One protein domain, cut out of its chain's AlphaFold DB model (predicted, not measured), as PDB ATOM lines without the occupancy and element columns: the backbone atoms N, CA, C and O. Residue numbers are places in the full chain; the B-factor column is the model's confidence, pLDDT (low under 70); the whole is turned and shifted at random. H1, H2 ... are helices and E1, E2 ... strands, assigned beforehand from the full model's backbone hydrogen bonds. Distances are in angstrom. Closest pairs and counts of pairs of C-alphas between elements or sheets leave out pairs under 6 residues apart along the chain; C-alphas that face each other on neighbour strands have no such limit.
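Overview. This is residues 2 to 79 of the 82 residues of the protein "Putative lipocalin" of Ixodes ricinus (UniProt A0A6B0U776). A long hairpin of two strands, E2 and E3, with the short strand E1 along one edge and the small helix H2 packed across it, makes the body; residues 2 to 29, with helix H1 at their far end, stick out from it as a free arm. The printed part has 78 residues, with two named helices and three named strands in the order H1, H2, E1, E2, E3. The sheet runs E1, E2, E3, all antiparallel, and the class is mixed, helices and strands. The whole is extended, with a radius of gyration of the C-alphas of 20.0 A, and flat, spanning 61 by 38 by 18 A.

Arrangement. H1, residues 2 to 15, is apart from H2, residues 29 to 35. In both helices each O i to N i+4 pair is within hydrogen-bond range. E1, residues 38 to 40, E2, residues 51 to 63, and E3, residues 66 to 78, form a meander, each strand the antiparallel neighbour of the one before. H1 is not on this sheet. H2 is on it at a height of 9.6 A, over E2 and only just not over E3, on which 2 of its 7 C-alphas fall; it runs across the strands, at 71 degrees to E2 on the local plane. The closest C-alphas of H2 and E3 are those of Ala 34 and Lys 70, 6.9 A apart. The hairpin E1 and E2 has N 39 and O 56 within hydrogen-bond range, 2.8 A. In the hairpin E2 and E3, N 55 and O 75 are 2.9 A apart.

Along the chain. H1 begins at C-alpha 2, (148.480, 103.889, 109.706), and is 20.4 A long. H2 measures 10.0 A and E1 7.3 A. E2 measures 35.7 A and E3 36.6 A, ending at C-alpha 78, (119.916, 120.025, 138.365).

Size, cuts and confidence. The C-alphas farthest apart are those of Ile 2 and Arg 64, 64.5 A. The printed part has no cut. The link H1 to H2 is long, 13 residues. The pLDDT is under 70 in residues 11 to 24 and 63 to 69.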
ATOM      1  N   ILE A   2     149.008 102.939 108.698       71.69
ATOM      2  CA  ILE A   2     148.480 103.889 109.706       71.69
ATOM      3  C   ILE A   2     148.812 103.488 111.160       71.69
ATOM      4  O   ILE A   2     149.151 104.344 111.968       71.69
ATOM      5  N   ALA A   3     148.794 102.191 111.493       70.88
ATOM      6  CA  ALA A   3     149.072 101.720 112.859       70.88
ATOM      7  C   ALA A   3     150.508 102.016 113.335       70.88
ATOM      8  O   ALA A   3     150.719 102.359 114.493       70.88
ATOM      9  N   ALA A   4     151.487 101.938 112.428       75.69
ATOM     10  CA  ALA A   4     152.877 102.275 112.733       75.69
ATOM     11  C   ALA A   4     153.047 103.778 113.004       75.69
ATOM     12  O   ALA A   4     153.751 104.158 113.931       75.69
ATOM     13  N   LEU A   5     152.345 104.628 112.245       77.38
ATOM     14  CA  LEU A   5     152.332 106.075 112.464       77.38
ATOM     15  C   LEU A   5     151.731 106.426 113.835       77.38
ATOM     16  O   LEU A   5     152.275 107.257 114.554       77.38
ATOM     17  N   PHE A   6     150.647 105.749 114.222       76.25
ATOM     18  CA  PHE A   6     149.993 105.952 115.516       76.25
ATOM     19  C   PHE A   6     150.894 105.547 116.693       76.25
ATOM     20  O   PHE A   6     151.005 106.290 117.664       76.25
ATOM     21  N   LEU A   7     151.601 104.418 116.573       76.12
ATOM     22  CA  LEU A   7     152.579 103.969 117.571       76.12
ATOM     23  C   LEU A   7     153.762 104.935 117.705       76.12
ATOM     24  O   LEU A   7     154.205 105.198 118.817       76.12
ATOM     25  N   VAL A   8     154.247 105.496 116.595       75.94
ATOM     26  CA  VAL A   8     155.339 106.483 116.603       75.94
ATOM     27  C   VAL A   8     154.910 107.780 117.293       75.94
ATOM     28  O   VAL A   8     155.659 108.300 118.113       75.94
ATOM     29  N   ILE A   9     153.694 108.269 117.028       75.25
ATOM     30  CA  ILE A   9     153.144 109.463 117.693       75.25
ATOM     31  C   ILE A   9     152.978 109.222 119.203       75.25
ATOM     32  O   ILE A   9     153.310 110.097 120.001       75.25
ATOM     33  N   GLN A  10     152.510 108.036 119.606       70.50
ATOM     34  CA  GLN A  10     152.397 107.673 121.022       70.50
ATOM     35  C   GLN A  10     153.764 107.574 121.709       70.50
ATOM     36  O   GLN A  10     153.915 108.092 122.812       70.50
ATOM     37  N   LEU A  11     154.765 106.971 121.054       67.00
ATOM     38  CA  LEU A  11     156.123 106.886 121.599       67.00
ATOM     39  C   LEU A  11     156.751 108.275 121.770       67.00
ATOM     40  O   LEU A  11     157.298 108.558 122.832       67.00
ATOM     41  N   LEU A  12     156.626 109.143 120.758       62.22
ATOM     42  CA  LEU A  12     157.128 110.522 120.790       62.22
ATOM     43  C   LEU A  12     156.462 111.353 121.897       62.22
ATOM     44  O   LEU A  12     157.138 112.110 122.590       62.22
ATOM     45  N   GLY A  13     155.152 111.182 122.104       61.41
ATOM     46  CA  GLY A  13     154.419 111.864 123.174       61.41
ATOM     47  C   GLY A  13     154.788 111.384 124.582       61.41
ATOM     48  O   GLY A  13     154.698 112.157 125.532       61.41
ATOM     49  N   GLN A  14     155.225 110.129 124.736       58.78
ATOM     50  CA  GLN A  14     155.650 109.581 126.030       58.78
ATOM     51  C   GLN A  14     157.118 109.883 126.372       58.78
ATOM     52  O   GLN A  14     157.451 109.963 127.556       58.78
ATOM     53  N   SER A  15     157.990 110.091 125.379       58.38
ATOM     54  CA  SER A  15     159.407 110.418 125.608       58.38
ATOM     55  C   SER A  15     159.646 111.816 126.198       58.38
ATOM     56  O   SER A  15     160.658 112.018 126.861       58.38
ATOM     57  N   GLU A  16     158.703 112.748 126.043       56.22
ATOM     58  CA  GLU A  16     158.776 114.121 126.584       56.22
ATOM     59  C   GLU A  16     158.295 114.231 128.051       56.22
ATOM     60  O   GLU A  16     158.316 115.303 128.649       56.22
ATOM     61  N   SER A  17     157.873 113.129 128.681       53.09
ATOM     62  CA  SER A  17     157.280 113.142 130.032       53.09
ATOM     63  C   SER A  17     158.297 112.986 131.179       53.09
ATOM     64  O   SER A  17     157.899 112.701 132.311       53.09
ATOM     65  N   GLN A  18     159.606 113.116 130.942       55.31
ATOM     66  CA  GLN A  18     160.597 112.822 131.995       55.31
ATOM     67  C   GLN A  18     160.777 113.929 133.039       55.31
ATOM     68  O   GLN A  18     161.363 113.690 134.090       55.31
ATOM     69  N   THR A  19     160.160 115.088 132.836       56.06
ATOM     70  CA  THR A  19     159.971 116.075 133.895       56.06
ATOM     71  C   THR A  19     158.766 116.907 133.514       56.06
ATOM     72  O   THR A  19     158.814 117.642 132.532       56.06
ATOM     73  N   ILE A  20     157.683 116.823 134.288       56.09
ATOM     74  CA  ILE A  20     156.698 117.903 134.289       56.09
ATOM     75  C   ILE A  20     157.422 119.084 134.933       56.09
ATOM     76  O   ILE A  20     157.382 119.269 136.148       56.09
ATOM     77  N   VAL A  21     158.175 119.831 134.129       54.19
ATOM     78  CA  VAL A  21     158.669 121.132 134.545       54.19
ATOM     79  C   VAL A  21     157.438 122.023 134.522       54.19
ATOM     80  O   VAL A  21     157.036 122.545 133.484       54.19
ATOM     81  N   CYS A  22     156.774 122.139 135.669       58.25
ATOM     82  CA  CYS A  22     155.807 123.199 135.913       58.25
ATOM     83  C   CYS A  22     156.563 124.543 135.996       58.25
ATOM     84  O   CYS A  22     156.546 125.180 137.040       58.25
ATOM     85  N   ASP A  23     157.250 124.946 134.921       54.78
ATOM     86  CA  ASP A  23     157.980 126.224 134.789       54.78
ATOM     87  C   ASP A  23     157.067 127.363 134.307       54.78
ATOM     88  O   ASP A  23     157.521 128.451 133.956       54.78
ATOM     89  N   GLY A  24     155.755 127.129 134.256       59.72
ATOM     90  CA  GLY A  24     154.803 128.215 134.076       59.72
ATOM     91  C   GLY A  24     154.585 128.946 135.394       59.72
ATOM     92  O   GLY A  24     154.614 128.330 136.460       59.72
ATOM     93  N   ASP A  25     154.307 130.247 135.310       72.81
ATOM     94  CA  ASP A  25     153.860 131.083 136.430       72.81
ATOM     95  C   ASP A  25     152.421 130.697 136.829       72.81
ATOM     96  O   ASP A  25     151.450 131.438 136.663       72.81
ATOM     97  N   PHE A  26     152.255 129.439 137.240       73.69
ATOM     98  CA  PHE A  26     150.988 128.887 137.672       73.69
ATOM     99  C   PHE A  26     150.823 129.194 139.153       73.69
ATOM    100  O   PHE A  26     151.675 128.823 139.967       73.69
ATOM    101  N   PRO A  27     149.715 129.838 139.538       78.06
ATOM    102  CA  PRO A  27     149.515 130.192 140.923       78.06
ATOM    103  C   PRO A  27     149.388 128.921 141.771       78.06
ATOM    104  O   PRO A  27     148.747 127.942 141.378       78.06
ATOM    105  N   ASN A  28     149.998 128.939 142.958       83.19
ATOM    106  CA  ASN A  28     149.940 127.818 143.888       83.19
ATOM    107  C   ASN A  28     148.474 127.491 144.216       83.19
ATOM    108  O   ASN A  28     147.752 128.323 144.766       83.19
ATOM    109  N   ALA A  29     148.035 126.265 143.921       80.25
ATOM    110  CA  ALA A  29     146.641 125.859 144.100       80.25
ATOM    111  C   ALA A  29     146.134 126.051 145.543       80.25
ATOM    112  O   ALA A  29     144.976 126.415 145.751       80.25
ATOM    113  N   THR A  30     147.003 125.865 146.541       79.56
ATOM    114  CA  THR A  30     146.660 126.089 147.953       79.56
ATOM    115  C   THR A  30     146.404 127.567 148.225       79.56
ATOM    116  O   THR A  30     145.439 127.908 148.907       79.56
ATOM    117  N   GLU A  31     147.228 128.451 147.666       82.50
ATOM    118  CA  GLU A  31     147.067 129.900 147.807       82.50
ATOM    119  C   GLU A  31     145.804 130.399 147.095       82.50
ATOM    120  O   GLU A  31     145.043 131.198 147.646       82.50
ATOM    121  N   VAL A  32     145.542 129.879 145.895       83.19
ATOM    122  CA  VAL A  32     144.342 130.193 145.112       83.19
ATOM    123  C   VAL A  32     143.082 129.803 145.885       83.19
ATOM    124  O   VAL A  32     142.202 130.637 146.098       83.19
ATOM    125  N   ILE A  33     143.015 128.569 146.396       80.88
ATOM    126  CA  ILE A  33     141.882 128.091 147.204       80.88
ATOM    127  C   ILE A  33     141.751 128.897 148.511       80.88
ATOM    128  O   ILE A  33     140.639 129.231 148.933       80.88
ATOM    129  N   ALA A  34     142.868 129.277 149.141       79.38
ATOM    130  CA  ALA A  34     142.862 130.118 150.339       79.38
ATOM    131  C   ALA A  34     142.225 131.497 150.100       79.38
ATOM    132  O   ALA A  34     141.578 132.025 151.000       79.38
ATOM    133  N   LYS A  35     142.324 132.054 148.890       84.38
ATOM    134  CA  LYS A  35     141.758 133.370 148.545       84.38
ATOM    135  C   LYS A  35     140.346 133.305 147.950       84.38
ATOM    136  O   LYS A  35     139.620 134.291 148.009       84.38
ATOM    137  N   LEU A  36     139.924 132.155 147.421       86.81
ATOM    138  CA  LEU A  36     138.607 131.990 146.799       86.81
ATOM    139  C   LEU A  36     137.483 131.817 147.842       86.81
ATOM    140  O   LEU A  36     137.569 130.912 148.677       86.81
ATOM    141  N   PRO A  37     136.409 132.629 147.802       87.25
ATOM    142  CA  PRO A  37     135.200 132.383 148.594       87.25
ATOM    143  C   PRO A  37     134.309 131.297 147.965       87.25
ATOM    144  O   PRO A  37     133.643 130.540 148.668       87.25
ATOM    145  N   GLY A  38     134.336 131.172 146.637       90.12
ATOM    146  CA  GLY A  38     133.618 130.151 145.886       90.12
ATOM    147  C   GLY A  38     134.038 130.124 144.418       90.12
ATOM    148  O   GLY A  38     134.734 131.025 143.954       90.12
ATOM    149  N   THR A  39     133.648 129.076 143.698       91.56
ATOM    150  CA  THR A  39     133.918 128.907 142.265       91.56
ATOM    151  C   THR A  39     132.867 128.017 141.603       91.56
ATOM    152  O   THR A  39     132.201 127.224 142.270       91.56
ATOM    153  N   TYR A  40     132.738 128.125 140.284       92.12
ATOM    154  CA  TYR A  40     131.977 127.173 139.479       92.12
ATOM    155  C   TYR A  40     132.856 125.977 139.117       92.12
ATOM    156  O   TYR A  40     134.058 126.124 138.891       92.12
ATOM    157  N   MET A  41     132.260 124.790 139.050       90.94
ATOM    158  CA  MET A  41     132.959 123.583 138.614       90.94
ATOM    159  C   MET A  41     132.544 123.190 137.200       90.94
ATOM    160  O   MET A  41     131.419 123.438 136.764       90.94
ATOM    161  N   LEU A  42     133.468 122.544 136.489       86.69
ATOM    162  CA  LEU A  42     133.200 122.006 135.162       86.69
ATOM    163  C   LEU A  42     132.157 120.891 135.243       86.69
ATOM    164  O   LEU A  42     132.280 119.968 136.047       86.69
ATOM    165  N   GLN A  43     131.176 120.940 134.345       82.38
ATOM    166  CA  GLN A  43     130.156 119.899 134.224       82.38
ATOM    167  C   GLN A  43     130.766 118.517 133.956       82.38
ATOM    168  O   GLN A  43     130.266 117.529 134.476       82.38
ATOM    169  N   SER A  44     131.881 118.445 133.224       85.25
ATOM    170  CA  SER A  44     132.586 117.190 132.925       85.25
ATOM    171  C   SER A  44     133.124 116.459 134.159       85.25
ATOM    172  O   SER A  44     133.410 115.268 134.074       85.25
ATOM    173  N   ALA A  45     133.239 117.133 135.308       86.12
ATOM    174  CA  ALA A  45     133.615 116.491 136.564       86.12
ATOM    175  C   ALA A  45     132.470 115.662 137.184       86.12
ATOM    176  O   ALA A  45     132.702 114.928 138.143       86.12
ATOM    177  N   PHE A  46     131.245 115.765 136.652       85.31
ATOM    178  CA  PHE A  46     130.045 115.141 137.203       85.31
ATOM    179  C   PHE A  46     129.294 114.347 136.131       85.31
ATOM    180  O   PHE A  46     128.981 114.855 135.059       85.31
ATOM    181  N   ASN A  47     128.930 113.103 136.444       87.62
ATOM    182  CA  ASN A  47     128.106 112.271 135.567       87.62
ATOM    183  C   ASN A  47     126.614 112.449 135.893       87.62
ATOM    184  O   ASN A  47     125.974 111.555 136.444       87.62
ATOM    185  N   VAL A  48     126.082 113.646 135.628       86.12
ATOM    186  CA  VAL A  48     124.685 114.006 135.912       86.12
ATOM    187  C   VAL A  48     124.054 114.586 134.649       86.12
ATOM    188  O   VAL A  48     124.440 115.657 134.186       86.12
ATOM    189  N   SER A  49     123.076 113.874 134.083       85.81
ATOM    190  CA  SER A  49     122.468 114.194 132.782       85.81
ATOM    191  C   SER A  49     121.711 115.522 132.764       85.81
ATOM    192  O   SER A  49     121.748 116.233 131.767       85.81
ATOM    193  N   ASN A  50     121.072 115.884 133.877       88.19
ATOM    194  CA  ASN A  50     120.303 117.121 133.998       88.19
ATOM    195  C   ASN A  50     121.063 118.203 134.776       88.19
ATOM    196  O   ASN A  50     120.457 119.004 135.486       88.19
ATOM    197  N   LEU A  51     122.398 118.190 134.730       88.50
ATOM    198  CA  LEU A  51     123.205 119.160 135.459       88.50
ATOM    199  C   LEU A  51     123.083 120.554 134.843       88.50
ATOM    200  O   LEU A  51     123.350 120.741 133.660       88.50
ATOM    201  N   VAL A  52     122.734 121.533 135.673       89.88
ATOM    202  CA  VAL A  52     122.687 122.951 135.295       89.88
ATOM    203  C   VAL A  52     123.956 123.652 135.736       89.88
ATOM    204  O   VAL A  52     124.561 124.400 134.974       89.88
ATOM    205  N   CYS A  53     124.346 123.440 136.990       90.31
ATOM    206  CA  CYS A  53     125.451 124.158 137.596       90.31
ATOM    207  C   CYS A  53     126.014 123.370 138.774       90.31
ATOM    208  O   CYS A  53     125.279 122.692 139.493       90.31
ATOM    209  N   VAL A  54     127.316 123.512 139.002       91.06
ATOM    210  CA  VAL A  54     127.943 123.103 140.251       91.06
ATOM    211  C   VAL A  54     128.708 124.277 140.820       91.06
ATOM    212  O   VAL A  54     129.563 124.857 140.149       91.06
ATOM    213  N   VAL A  55     128.402 124.600 142.071       91.62
ATOM    214  CA  VAL A  55     129.068 125.660 142.821       91.62
ATOM    215  C   VAL A  55     129.833 125.027 143.966       91.62
ATOM    216  O   VAL A  55     129.278 124.281 144.770       91.62
ATOM    217  N   GLN A  56     131.111 125.351 144.060       91.50
ATOM    218  CA  GLN A  56     131.952 125.000 145.186       91.50
ATOM    219  C   GLN A  56     132.128 126.236 146.067       91.50
ATOM    220  O   GLN A  56     132.640 127.252 145.603       91.50
ATOM    221  N   ILE A  57     131.713 126.154 147.328       90.88
ATOM    222  CA  ILE A  57     131.869 127.229 148.319       90.88
ATOM    223  C   ILE A  57     132.951 126.825 149.313       90.88
ATOM    224  O   ILE A  57     132.995 125.671 149.743       90.88
ATOM    225  N   PHE A  58     133.818 127.767 149.680       87.75
ATOM    226  CA  PHE A  58     134.901 127.538 150.628       87.75
ATOM    227  C   PHE A  58     134.652 128.284 151.937       87.75
ATOM    228  O   PHE A  58     134.366 129.479 151.937       87.75
ATOM    229  N   TYR A  59     134.825 127.586 153.056       82.81
ATOM    230  CA  TYR A  59     134.620 128.131 154.393       82.81
ATOM    231  C   TYR A  59     135.897 128.055 155.216       82.81
ATOM    232  O   TYR A  59     136.579 127.024 155.241       82.81
ATOM    233  N   ASP A  60     136.170 129.127 155.952       84.00
ATOM    234  CA  ASP A  60     137.254 129.156 156.922       84.00
ATOM    235  C   ASP A  60     136.847 128.402 158.186       84.00
ATOM    236  O   ASP A  60     135.848 128.721 158.838       84.00
ATOM    237  N   ARG A  61     137.639 127.395 158.565       72.50
ATOM    238  CA  ARG A  61     137.547 126.790 159.892       72.50
ATOM    239  C   ARG A  61     138.596 127.417 160.800       72.50
ATOM    240  O   ARG A  61     139.793 127.148 160.669       72.50
ATOM    241  N   TRP A  62     138.121 128.209 161.751       71.44
ATOM    242  CA  TRP A  62     138.932 128.787 162.815       71.44
ATOM    243  C   TRP A  62     139.034 127.803 163.983       71.44
ATOM    244  O   TRP A  62     138.025 127.269 164.441       71.44
ATOM    245  N   LEU A  63     140.249 127.551 164.468       64.75
ATOM    246  CA  LEU A  63     140.486 126.832 165.719       64.75
ATOM    247  C   LEU A  63     141.407 127.688 166.583       64.75
ATOM    248  O   LEU A  63     142.560 127.894 166.214       64.75
ATOM    249  N   ARG A  64     140.900 128.161 167.731       68.19
ATOM    250  CA  ARG A  64     141.662 128.973 168.701       68.19
ATOM    251  C   ARG A  64     142.418 130.125 168.019       68.19
ATOM    252  O   ARG A  64     143.643 130.192 168.072       68.19
ATOM    253  N   ASP A  65     141.665 130.960 167.309       68.94
ATOM    254  CA  ASP A  65     142.124 132.204 166.671       68.94
ATOM    255  C   ASP A  65     143.119 132.052 165.508       68.94
ATOM    256  O   ASP A  65     143.662 133.037 165.011       68.94
ATOM    257  N   LYS A  66     143.329 130.827 165.007       58.81
ATOM    258  CA  LYS A  66     144.096 130.565 163.781       58.81
ATOM    259  C   LYS A  66     143.214 129.897 162.730       58.81
ATOM    260  O   LYS A  66     142.459 128.971 163.049       58.81
ATOM    261  N   THR A  67     143.316 130.336 161.471       64.31
ATOM    262  CA  THR A  67     142.729 129.609 160.336       64.31
ATOM    263  C   THR A  67     143.434 128.265 160.251       64.31
ATOM    264  O   THR A  67     144.621 128.193 159.945       64.31
ATOM    265  N   TYR A  68     142.723 127.196 160.590       60.12
ATOM    266  CA  TYR A  68     143.317 125.868 160.663       60.12
ATOM    267  C   TYR A  68     143.286 125.194 159.291       60.12
ATOM    268  O   TYR A  68     144.300 124.660 158.850       60.12
ATOM    269  N   LYS A  69     142.128 125.230 158.614       66.94
ATOM    270  CA  LYS A  69     141.900 124.666 157.271       66.94
ATOM    271  C   LYS A  69     140.709 125.360 156.606       66.94
ATOM    272  O   LYS A  69     139.719 125.639 157.285       66.94
ATOM    273  N   LYS A  70     140.758 125.551 155.286       75.12
ATOM    274  CA  LYS A  70     139.538 125.750 154.494       75.12
ATOM    275  C   LYS A  70     138.905 124.398 154.187       75.12
ATOM    276  O   LYS A  70     139.615 123.449 153.860       75.12
ATOM    277  N   TYR A  71     137.587 124.305 154.301       76.44
ATOM    278  CA  TYR A  71     136.819 123.161 153.806       76.44
ATOM    279  C   TYR A  71     135.878 123.626 152.697       76.44
ATOM    280  O   TYR A  71     135.463 124.786 152.681       76.44
ATOM    281  N   ASN A  72     135.574 122.740 151.753       83.12
ATOM    282  CA  ASN A  72     134.683 123.027 150.638       83.12
ATOM    283  C   ASN A  72     133.344 122.300 150.798       83.12
ATOM    284  O   ASN A  72     133.288 121.173 151.286       83.12
ATOM    285  N   LEU A  73     132.274 122.944 150.344       86.06
ATOM    286  CA  LEU A  73     130.979 122.317 150.104       86.06
ATOM    287  C   LEU A  73     130.662 122.429 148.614       86.06
ATOM    288  O   LEU A  73     130.878 123.481 148.013       86.06
ATOM    289  N   VAL A  74     130.174 121.339 148.025       89.25
ATOM    290  CA  VAL A  74     129.818 121.266 146.605       89.25
ATOM    291  C   VAL A  74     128.301 121.208 146.491       89.25
ATOM    292  O   VAL A  74     127.671 120.271 146.976       89.25
ATOM    293  N   TYR A  75     127.726 122.220 145.851       87.25
ATOM    294  CA  TYR A  75     126.300 122.337 145.579       87.25
ATOM    295  C   TYR A  75     126.040 121.987 144.123       87.25
ATOM    296  O   TYR A  75     126.555 122.643 143.218       87.25
ATOM    297  N   VAL A  76     125.238 120.949 143.910       88.81
ATOM    298  CA  VAL A  76     124.874 120.444 142.587       88.81
ATOM    299  C   VAL A  76     123.449 120.889 142.286       88.81
ATOM    300  O   VAL A  76     122.520 120.525 143.003       88.81
ATOM    301  N   PHE A  77     123.280 121.678 141.229       87.06
ATOM    302  CA  PHE A  77     121.984 122.162 140.770       87.06
ATOM    303  C   PHE A  77     121.603 121.439 139.484       87.06
ATOM    304  O   PHE A  77     122.335 121.489 138.491       87.06
ATOM    305  N   THR A  78     120.451 120.778 139.500       89.00
ATOM    306  CA  THR A  78     119.916 120.025 138.365       89.00
ATOM    307  C   THR A  78     118.555 120.564 137.937       89.00
ATOM    308  O   THR A  78     117.829 121.167 138.728       89.00
ATOM    309  N   THR A  79     118.199 120.360 136.671       86.62
ATOM    310  CA  THR A  79     116.833 120.559 136.180       86.62
ATOM    311  C   THR A  79     116.027 119.269 136.340       86.62
ATOM    312  O   THR A  79     116.482 118.179 136.007       86.62
TER     313      THR A  79